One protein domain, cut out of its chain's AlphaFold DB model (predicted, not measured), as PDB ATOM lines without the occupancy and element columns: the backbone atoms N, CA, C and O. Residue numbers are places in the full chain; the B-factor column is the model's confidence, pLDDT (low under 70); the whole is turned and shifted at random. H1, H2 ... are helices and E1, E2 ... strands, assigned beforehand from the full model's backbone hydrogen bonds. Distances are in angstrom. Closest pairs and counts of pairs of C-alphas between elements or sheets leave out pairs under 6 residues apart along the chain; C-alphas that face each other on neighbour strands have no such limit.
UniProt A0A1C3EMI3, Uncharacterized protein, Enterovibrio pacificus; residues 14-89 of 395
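AT A GLANCE: This is residues 14 to 89 of the 395 residues of an uncharacterized protein of Enterovibrio pacificus (UniProt A0A1C3EMI3). A long loop, residues 14 to 44, runs out to Asp 28 and folds back on itself as an arm, leading into a small group in which strand E1 passes between helices H1 and H2, with H3 at the end away from the loop. The loop arm and H3 make the length, and the helices do not form a bundle. The printed part has 76 residues, with three named helices and one named strand in the order H1, E1, H2, H3; the class is mostly helix, though named elements hold only 32 residues. The whole is extended, with a radius of gyration of the C-alphas of 17.7 A and spans of 56 by 27 by 18 A.

HOW THE PARTS SIT: Residues 14 to 15 pair, parallel, with residues 60 to 61 of E1, residues 59 to 61, which pairs with no named strand. Within the loop, residues 22 to 23 pair with 40 to 41 and residues 33 to 34 with 37 to 38, both antiparallel. The closest C-alphas of H1, residues 45 to 54, and E1 are those of Lys 49 and Val 59, 5.9 A apart. Those of E1 and H2, residues 67 to 76, are Arg 60 and Asp 68, 5.7 A apart. H1 and H2 are apart, and H3, residues 81 to 89, is apart from H1, E1 and H2. In H1 every O i to N i+4 pair is within hydrogen-bond range; H2 has 5 of 6 and H3 2 of 5, with 3 of 6 O i to N i+3 pairs in H3.

IN THESE COORDINATES: H1 begins at C-alpha 45 (365.889, 149.655, 274.546) and is 14.4 A long. E1 measures 6.8 A, H2 14.5 A and H3 13.0 A, ending at C-alpha 89 (340.056, 139.603, 287.708).

THE WHOLE: The C-alphas of Asp 28 and Gln 89, the two farthest apart, are 57.5 A apart. The printed part has no cut, and its three links are tight. The model's pLDDT is under 70 at residues 78 to 89.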
ATOM      1  N   LEU A  14     367.648 149.962 285.095       89.62
ATOM      2  CA  LEU A  14     368.111 151.321 284.830       89.62
ATOM      3  C   LEU A  14     369.060 151.278 283.626       89.62
ATOM      4  O   LEU A  14     370.124 150.667 283.683       89.62
ATOM      5  N   ALA A  15     368.644 151.876 282.517       88.56
ATOM      6  CA  ALA A  15     369.345 151.819 281.244       88.56
ATOM      7  C   ALA A  15     370.217 153.072 281.058       88.56
ATOM      8  O   ALA A  15     369.709 154.184 280.899       88.56
ATOM      9  N   VAL A  16     371.536 152.883 281.092       88.00
ATOM     10  CA  VAL A  16     372.539 153.944 280.920       88.00
ATOM     11  C   VAL A  16     373.129 153.843 279.511       88.00
ATOM     12  O   VAL A  16     373.597 152.777 279.116       88.00
ATOM     13  N   GLY A  17     373.108 154.941 278.749       86.00
ATOM     14  CA  GLY A  17     373.660 155.017 277.390       86.00
ATOM     15  C   GLY A  17     372.688 155.596 276.357       86.00
ATOM     16  O   GLY A  17     371.607 156.078 276.694       86.00
ATOM     17  N   THR A  18     373.074 155.550 275.079       85.31
ATOM     18  CA  THR A  18     372.286 156.052 273.938       85.31
ATOM     19  C   THR A  18     371.884 154.916 272.992       85.31
ATOM     20  O   THR A  18     372.509 153.853 272.959       85.31
ATOM     21  N   ALA A  19     370.819 155.122 272.208       82.50
ATOM     22  CA  ALA A  19     370.366 154.143 271.212       82.50
ATOM     23  C   ALA A  19     371.320 154.034 270.004       82.50
ATOM     24  O   ALA A  19     371.439 152.965 269.406       82.50
ATOM     25  N   GLU A  20     372.011 155.126 269.671       82.38
ATOM     26  CA  GLU A  20     373.053 155.186 268.638       82.38
ATOM     27  C   GLU A  20     374.339 154.490 269.104       82.38
ATOM     28  O   GLU A  20     374.965 153.753 268.341       82.38
ATOM     29  N   GLY A  21     374.662 154.641 270.393       86.81
ATOM     30  CA  GLY A  21     375.796 154.013 271.052       86.81
ATOM     31  C   GLY A  21     377.072 154.850 271.050       86.81
ATOM     32  O   GLY A  21     377.058 156.051 270.790       86.81
ATOM     33  N   GLY A  22     378.191 154.193 271.350       87.75
ATOM     34  CA  GLY A  22     379.533 154.774 271.282       87.75
ATOM     35  C   GLY A  22     380.604 153.712 271.004       87.75
ATOM     36  O   GLY A  22     380.367 152.528 271.266       87.75
ATOM     37  N   PRO A  23     381.767 154.099 270.449       88.31
ATOM     38  CA  PRO A  23     382.867 153.174 270.199       88.31
ATOM     39  C   PRO A  23     383.418 152.627 271.520       88.31
ATOM     40  O   PRO A  23     383.732 153.392 272.434       88.31
ATOM     41  N   VAL A  24     383.556 151.306 271.610       86.38
ATOM     42  CA  VAL A  24     384.248 150.652 272.727       86.38
ATOM     43  C   VAL A  24     385.734 151.016 272.662       86.38
ATOM     44  O   VAL A  24     386.302 151.130 271.573       86.38
ATOM     45  N   ARG A  25     386.368 151.212 273.822       87.19
ATOM     46  CA  ARG A  25     387.805 151.491 273.944       87.19
ATOM     47  C   ARG A  25     388.491 150.454 274.827       87.19
ATOM     48  O   ARG A  25     387.872 149.934 275.754       87.19
ATOM     49  N   HIS A  26     389.761 150.186 274.548       83.88
ATOM     50  CA  HIS A  26     390.650 149.464 275.454       83.88
ATOM     51  C   HIS A  26     391.090 150.365 276.625       83.88
ATOM     52  O   HIS A  26     390.869 151.578 276.621       83.88
ATOM     53  N   ALA A  27     391.744 149.772 277.629       84.25
ATOM     54  CA  ALA A  27     392.254 150.482 278.806       84.25
ATOM     55  C   ALA A  27     393.372 151.505 278.492       84.25
ATOM     56  O   ALA A  27     393.598 152.415 279.282       84.25
ATOM     57  N   ASP A  28     394.031 151.387 277.335       83.25
ATOM     58  CA  ASP A  28     395.004 152.356 276.805       83.25
ATOM     59  C   ASP A  28     394.347 153.561 276.089       83.25
ATOM     60  O   ASP A  28     395.032 154.462 275.611       83.25
ATOM     61  N   GLY A  29     393.012 153.583 275.993       78.50
ATOM     62  CA  GLY A  29     392.241 154.609 275.292       78.50
ATOM     63  C   GLY A  29     392.093 154.391 273.780       78.50
ATOM     64  O   GLY A  29     391.319 155.124 273.151       78.50
ATOM     65  N   SER A  30     392.756 153.390 273.190       85.44
ATOM     66  CA  SER A  30     392.575 153.003 271.784       85.44
ATOM     67  C   SER A  30     391.146 152.519 271.520       85.44
ATOM     68  O   SER A  30     390.447 152.056 272.423       85.44
ATOM     69  N   ILE A  31     390.672 152.642 270.279       85.62
ATOM     70  CA  ILE A  31     389.355 152.120 269.886       85.62
ATOM     71  C   ILE A  31     389.454 150.600 269.714       85.62
ATOM     72  O   ILE A  31     390.413 150.095 269.134       85.62
ATOM     73  N   TYR A  32     388.441 149.871 270.179       86.44
ATOM     74  CA  TYR A  32     388.315 148.439 269.932       86.44
ATOM     75  C   TYR A  32     387.820 148.197 268.497       86.44
ATOM     76  O   TYR A  32     386.669 148.501 268.158       86.44
ATOM     77  N   LEU A  33     388.695 147.650 267.649       84.44
ATOM     78  CA  LEU A  33     388.350 147.181 266.309       84.44
ATOM     79  C   LEU A  33     388.273 145.653 266.302       84.44
ATOM     80  O   LEU A  33     389.212 144.978 266.715       84.44
ATOM     81  N   GLN A  34     387.188 145.116 265.751       83.62
ATOM     82  CA  GLN A  34     387.041 143.698 265.433       83.62
ATOM     83  C   GLN A  34     387.026 143.559 263.911       83.62
ATOM     84  O   GLN A  34     386.234 144.227 263.248       83.62
ATOM     85  N   GLU A  35     387.929 142.751 263.345       80.06
ATOM     86  CA  GLU A  35     388.024 142.519 261.889       80.06
ATOM     87  C   GLU A  35     388.034 143.833 261.075       80.06
ATOM     88  O   GLU A  35     387.279 144.028 260.124       80.06
ATOM     89  N   THR A  36     388.883 144.785 261.489       76.06
ATOM     90  CA  THR A  36     389.013 146.157 260.939       76.06
ATOM     91  C   THR A  36     387.787 147.077 261.079       76.06
ATOM     92  O   THR A  36     387.809 148.203 260.583       76.06
ATOM     93  N   ARG A  37     386.737 146.677 261.809       84.38
ATOM     94  CA  ARG A  37     385.548 147.504 262.078       84.38
ATOM     95  C   ARG A  37     385.482 147.956 263.536       84.38
ATOM     96  O   ARG A  37     385.593 147.149 264.453       84.38
ATOM     97  N   THR A  38     385.232 149.247 263.753       85.12
ATOM     98  CA  THR A  38     384.970 149.827 265.082       85.12
ATOM     99  C   THR A  38     383.743 149.188 265.731       85.12
ATOM    100  O   THR A  38     382.638 149.271 265.189       85.12
ATOM    101  N   VAL A  39     383.907 148.607 266.922       87.25
ATOM    102  CA  VAL A  39     382.783 148.045 267.683       87.25
ATOM    103  C   VAL A  39     382.056 149.160 268.432       87.25
ATOM    104  O   VAL A  39     382.623 149.830 269.294       87.25
ATOM    105  N   ILE A  40     380.778 149.357 268.102       86.44
ATOM    106  CA  ILE A  40     379.906 150.368 268.717       86.44
ATOM    107  C   ILE A  40     378.946 149.670 269.684       86.44
ATOM    108  O   ILE A  40     378.072 148.918 269.248       86.44
ATOM    109  N   SER A  41     379.070 149.950 270.983       88.31
ATOM    110  CA  SER A  41     378.133 149.474 272.008       88.31
ATOM    111  C   SER A  41     376.878 150.348 272.013       88.31
ATOM    112  O   SER A  41     376.995 151.567 272.116       88.31
ATOM    113  N   ARG A  42     375.683 149.749 271.876       88.56
ATOM    114  CA  ARG A  42     374.396 150.457 271.692       88.56
ATOM    115  C   ARG A  42     373.340 149.988 272.691       88.56
ATOM    116  O   ARG A  42     373.187 148.787 272.915       88.56
ATOM    117  N   MET A  43     372.538 150.909 273.226       86.69
ATOM    118  CA  MET A  43     371.473 150.575 274.175       86.69
ATOM    119  C   MET A  43     370.267 149.919 273.476       86.69
ATOM    120  O   MET A  43     369.460 150.585 272.826       86.69
ATOM    121  N   GLN A  44     370.089 148.606 273.656       87.56
ATOM    122  CA  GLN A  44     368.981 147.832 273.073       87.56
ATOM    123  C   GLN A  44     367.645 148.027 273.825       87.56
ATOM    124  O   GLN A  44     367.082 147.093 274.399       87.56
ATOM    125  N   VAL A  45     367.102 149.251 273.799       84.00
ATOM    126  CA  VAL A  45     365.889 149.655 274.546       84.00
ATOM    127  C   VAL A  45     364.687 148.729 274.311       84.00
ATOM    128  O   VAL A  45     363.926 148.481 275.243       84.00
ATOM    129  N   ARG A  46     364.501 148.204 273.088       86.69
ATOM    130  CA  ARG A  46     363.393 147.279 272.771       86.69
ATOM    131  C   ARG A  46     363.500 145.979 273.576       86.69
ATOM    132  O   ARG A  46     362.552 145.626 274.267       86.69
ATOM    133  N   ASN A  47     364.667 145.337 273.556       88.19
ATOM    134  CA  ASN A  47     364.906 144.053 274.220       88.19
ATOM    135  C   ASN A  47     364.759 144.176 275.743       88.19
ATOM    136  O   ASN A  47     364.101 143.347 276.370       88.19
ATOM    137  N   LEU A  48     365.289 145.261 276.324       87.81
ATOM    138  CA  LEU A  48     365.115 145.573 277.745       87.81
ATOM    139  C   LEU A  48     363.635 145.786 278.107       87.81
ATOM    140  O   LEU A  48     363.174 145.268 279.122       87.81
ATOM    141  N   LYS A  49     362.874 146.525 277.282       87.44
ATOM    142  CA  LYS A  49     361.441 146.765 277.525       87.44
ATOM    143  C   LYS A  49     360.625 145.475 277.485       87.44
ATOM    144  O   LYS A  49     359.779 145.303 278.355       87.44
ATOM    145  N   THR A  50     360.891 144.573 276.539       86.44
ATOM    146  CA  THR A  50     360.222 143.263 276.478       86.44
ATOM    147  C   THR A  50     360.543 142.414 277.710       86.44
ATOM    148  O   THR A  50     359.627 141.914 278.355       86.44
ATOM    149  N   LEU A  51     361.819 142.318 278.104       85.06
ATOM    150  CA  LEU A  51     362.245 141.562 279.290       85.06
ATOM    151  C   LEU A  51     361.576 142.062 280.586       85.06
ATOM    152  O   LEU A  51     361.085 141.269 281.394       85.06
ATOM    153  N   ALA A  52     361.520 143.383 280.770       86.88
ATOM    154  CA  ALA A  52     360.853 143.988 281.918       86.88
ATOM    155  C   ALA A  52     359.327 143.792 281.870       86.88
ATOM    156  O   ALA A  52     358.721 143.459 282.885       86.88
ATOM    157  N   ALA A  53     358.695 143.942 280.700       82.56
ATOM    158  CA  ALA A  53     357.250 143.771 280.544       82.56
ATOM    159  C   ALA A  53     356.789 142.329 280.823       82.56
ATOM    160  O   ALA A  53     355.781 142.141 281.507       82.56
ATOM    161  N   ASN A  54     357.539 141.322 280.358       82.25
ATOM    162  CA  ASN A  54     357.244 139.911 280.624       82.25
ATOM    163  C   ASN A  54     357.296 139.599 282.130       82.25
ATOM    164  O   ASN A  54     356.392 138.963 282.662       82.25
ATOM    165  N   THR A  55     358.306 140.123 282.831       81.31
ATOM    166  CA  THR A  55     358.515 139.908 284.277       81.31
ATOM    167  C   THR A  55     357.745 140.888 285.183       81.31
ATOM    168  O   THR A  55     357.914 140.879 286.403       81.31
ATOM    169  N   GLY A  56     356.894 141.756 284.621       79.62
ATOM    170  CA  GLY A  56     356.112 142.741 285.382       79.62
ATOM    171  C   GLY A  56     356.951 143.824 286.083       79.62
ATOM    172  O   GLY A  56     356.530 144.354 287.116       79.62
ATOM    173  N   GLY A  57     358.151 144.111 285.571       85.50
ATOM    174  CA  GLY A  57     359.026 145.217 285.973       85.50
ATOM    175  C   GLY A  57     358.975 146.393 284.991       85.50
ATOM    176  O   GLY A  57     358.086 146.478 284.142       85.50
ATOM    177  N   ILE A  58     359.929 147.326 285.095       89.06
ATOM    178  CA  ILE A  58     360.054 148.458 284.155       89.06
ATOM    179  C   ILE A  58     361.493 148.723 283.711       89.06
ATOM    180  O   ILE A  58     362.450 148.402 284.411       89.06
ATOM    181  N   VAL A  59     361.626 149.418 282.581       90.19
ATOM    182  CA  VAL A  59     362.875 150.071 282.172       90.19
ATOM    183  C   VAL A  59     362.730 151.581 282.313       90.19
ATOM    184  O   VAL A  59     361.752 152.159 281.830       90.19
ATOM    185  N   ARG A  60     363.726 152.231 282.914       90.81
ATOM    186  CA  ARG A  60     363.921 153.687 282.841       90.81
ATOM    187  C   ARG A  60     365.282 153.974 282.229       90.81
ATOM    188  O   ARG A  60     366.240 153.283 282.547       90.81
ATOM    189  N   SER A  61     365.361 154.974 281.357       87.50
ATOM    190  CA  SER A  61     366.651 155.566 281.001       87.50
ATOM    191  C   SER A  61     367.184 156.357 282.194       87.50
ATOM    192  O   SER A  61     366.380 156.914 282.943       87.50
ATOM    193  N   PHE A  62     368.506 156.428 282.334       86.31
ATOM    194  CA  PHE A  62     369.166 157.303 283.303       86.31
ATOM    195  C   PHE A  62     368.680 158.756 283.193       86.31
ATOM    196  O   PHE A  62     368.568 159.298 282.089       86.31
ATOM    197  N   SER A  63     368.431 159.382 284.339       84.62
ATOM    198  CA  SER A  63     368.074 160.789 284.476       84.62
ATOM    199  C   SER A  63     369.045 161.502 285.420       84.62
ATOM    200  O   SER A  63     369.476 160.951 286.426       84.62
ATOM    201  N   ALA A  64     369.330 162.777 285.146       83.94
ATOM    202  CA  ALA A  64     370.033 163.650 286.093       83.94
ATOM    203  C   ALA A  64     369.165 164.037 287.315       83.94
ATOM    204  O   ALA A  64     369.637 164.694 288.239       83.94
ATOM    205  N   THR A  65     367.887 163.644 287.322       83.00
ATOM    206  CA  THR A  65     366.965 163.760 288.456       83.00
ATOM    207  C   THR A  65     366.602 162.367 288.967       83.00
ATOM    208  O   THR A  65     366.362 161.473 288.164       83.00
ATOM    209  N   ASN A  66     366.435 162.199 290.285       87.19
ATOM    210  CA  ASN A  66     366.099 160.919 290.949       87.19
ATOM    211  C   ASN A  66     364.727 160.300 290.555       87.19
ATOM    212  O   ASN A  66     364.195 159.440 291.256       87.19
ATOM    213  N   GLN A  67     364.089 160.769 289.481       87.25
ATOM    214  CA  GLN A  67     362.791 160.321 288.978       87.25
ATOM    215  C   GLN A  67     362.821 158.873 288.460       87.25
ATOM    216  O   GLN A  67     361.827 158.155 288.578       87.25
ATOM    217  N   ASP A  68     363.948 158.438 287.902       88.25
ATOM    218  CA  ASP A  68     364.193 157.074 287.430       88.25
ATOM    219  C   ASP A  68     364.291 156.074 288.596       88.25
ATOM    220  O   ASP A  68     363.546 155.090 288.629       88.25
ATOM    221  N   VAL A  69     365.118 156.379 289.598       87.56
ATOM    222  CA  VAL A  69     365.277 155.619 290.845       87.56
ATOM    223  C   VAL A  69     363.952 155.561 291.610       87.56
ATOM    224  O   VAL A  69     363.487 154.476 291.962       87.56
ATOM    225  N   ASN A  70     363.277 156.702 291.793       89.75
ATOM    226  CA  ASN A  70     361.976 156.759 292.467       89.75
ATOM    227  C   ASN A  70     360.889 155.948 291.739       89.75
ATOM    228  O   ASN A  70     360.047 155.337 292.398       89.75
ATOM    229  N   ALA A  71     360.909 155.882 290.402       85.38
ATOM    230  CA  ALA A  71     359.969 155.054 289.644       85.38
ATOM    231  C   ALA A  71     360.209 153.545 289.835       85.38
ATOM    232  O   ALA A  71     359.247 152.776 289.830       85.38
ATOM    233  N   ILE A  72     361.461 153.115 290.021       86.31
ATOM    234  CA  ILE A  72     361.798 151.713 290.320       86.31
ATOM    235  C   ILE A  72     361.411 151.375 291.770       86.31
ATOM    236  O   ILE A  72     360.724 150.378 291.999       86.31
ATOM    237  N   ILE A  73     361.750 152.242 292.734       86.19
ATOM    238  CA  ILE A  73     361.372 152.099 294.155       86.19
ATOM    239  C   ILE A  73     359.844 152.077 294.335       86.19
ATOM    240  O   ILE A  73     359.314 151.308 295.137       86.19
ATOM    241  N   GLY A  74     359.106 152.890 293.574       83.19
ATOM    242  CA  GLY A  74     357.642 152.912 293.611       83.19
ATOM    243  C   GLY A  74     356.996 151.565 293.263       83.19
ATOM    244  O   GLY A  74     355.943 151.240 293.803       83.19
ATOM    245  N   LEU A  75     357.644 150.757 292.417       78.50
ATOM    246  CA  LEU A  75     357.158 149.433 292.019       78.50
ATOM    247  C   LEU A  75     357.638 148.305 292.935       78.50
ATOM    248  O   LEU A  75     356.901 147.338 293.118       78.50
ATOM    249  N   THR A  76     358.825 148.400 293.541       74.94
ATOM    250  CA  THR A  76     359.268 147.395 294.529       74.94
ATOM    251  C   THR A  76     358.438 147.430 295.814       74.94
ATOM    252  O   THR A  76     358.322 146.403 296.476       74.94
ATOM    253  N   LYS A  77     357.760 148.549 296.111       75.00
ATOM    254  CA  LYS A  77     356.738 148.644 297.172       75.00
ATOM    255  C   LYS A  77     355.483 147.787 296.930       75.00
ATOM    256  O   LYS A  77     354.734 147.564 297.876       75.00
ATOM    257  N   VAL A  78     355.226 147.316 295.705       66.06
ATOM    258  CA  VAL A  78     354.054 146.482 295.382       66.06
ATOM    259  C   VAL A  78     354.479 145.009 295.273       66.06
ATOM    260  O   VAL A  78     355.212 144.672 294.333       66.06
ATOM    261  N   PRO A  79     354.031 144.111 296.176       65.88
ATOM    262  CA  PRO A  79     354.434 142.705 296.160       65.88
ATOM    263  C   PRO A  79     354.015 142.005 294.861       65.88
ATOM    264  O   PRO A  79     353.008 142.346 294.241       65.88
ATOM    265  N   ILE A  80     354.808 141.017 294.430       62.41
ATOM    266  CA  ILE A  80     354.701 140.420 293.086       62.41
ATOM    267  C   ILE A  80     353.342 139.732 292.857       62.41
ATOM    268  O   ILE A  80     352.788 139.852 291.764       62.41
ATOM    269  N   ALA A  81     352.757 139.116 293.891       59.47
ATOM    270  CA  ALA A  81     351.439 138.473 293.829       59.47
ATOM    271  C   ALA A  81     350.330 139.404 293.291       59.47
ATOM    272  O   ALA A  81     349.597 139.027 292.377       59.47
ATOM    273  N   ALA A  82     350.285 140.658 293.758       57.94
ATOM    274  CA  ALA A  82     349.255 141.635 293.389       57.94
ATOM    275  C   ALA A  82     349.287 142.060 291.904       57.94
ATOM    276  O   ALA A  82     348.347 142.689 291.418       57.94
ATOM    277  N   TYR A  83     350.357 141.733 291.167       55.41
ATOM    278  CA  TYR A  83     350.424 141.945 289.719       55.41
ATOM    279  C   TYR A  83     349.777 140.798 288.924       55.41
ATOM    280  O   TYR A  83     349.262 141.036 287.831       55.41
ATOM    281  N   LYS A  84     349.765 139.567 289.462       56.03
ATOM    282  CA  LYS A  84     349.173 138.398 288.792       56.03
ATOM    283  C   LYS A  84     347.644 138.401 288.920       56.03
ATOM    284  O   LYS A  84     346.968 138.265 287.904       56.03
ATOM    285  N   ASP A  85     347.116 138.702 290.114       55.47
ATOM    286  CA  ASP A  85     345.666 138.849 290.372       55.47
ATOM    287  C   ASP A  85     344.978 139.803 289.386       55.47
ATOM    288  O   ASP A  85     343.966 139.463 288.770       55.47
ATOM    289  N   LYS A  86     345.565 140.987 289.162       55.53
ATOM    290  CA  LYS A  86     344.994 142.001 288.263       55.53
ATOM    291  C   LYS A  86     344.870 141.563 286.802       55.53
ATOM    292  O   LYS A  86     344.114 142.189 286.074       55.53
ATOM    293  N   ARG A  87     345.577 140.514 286.360       54.34
ATOM    294  CA  ARG A  87     345.423 139.957 285.002       54.34
ATOM    295  C   ARG A  87     344.346 138.861 284.929       54.34
ATOM    296  O   ARG A  87     343.973 138.470 283.831       54.34
ATOM    297  N   GLN A  88     343.836 138.374 286.066       53.25
ATOM    298  CA  GLN A  88     342.783 137.348 286.125       53.25
ATOM    299  C   GLN A  88     341.409 137.889 286.561       53.25
ATOM    300  O   GLN A  88     340.401 137.282 286.218       53.25
ATOM    301  N   GLN A  89     341.337 139.032 287.253       54.09
ATOM    302  CA  GLN A  89     340.056 139.603 287.708       54.09
ATOM    303  C   GLN A  89     339.154 140.166 286.587       54.09
ATOM    304  O   GLN A  89     337.946 140.255 286.784       54.09
TER     305      GLN A  89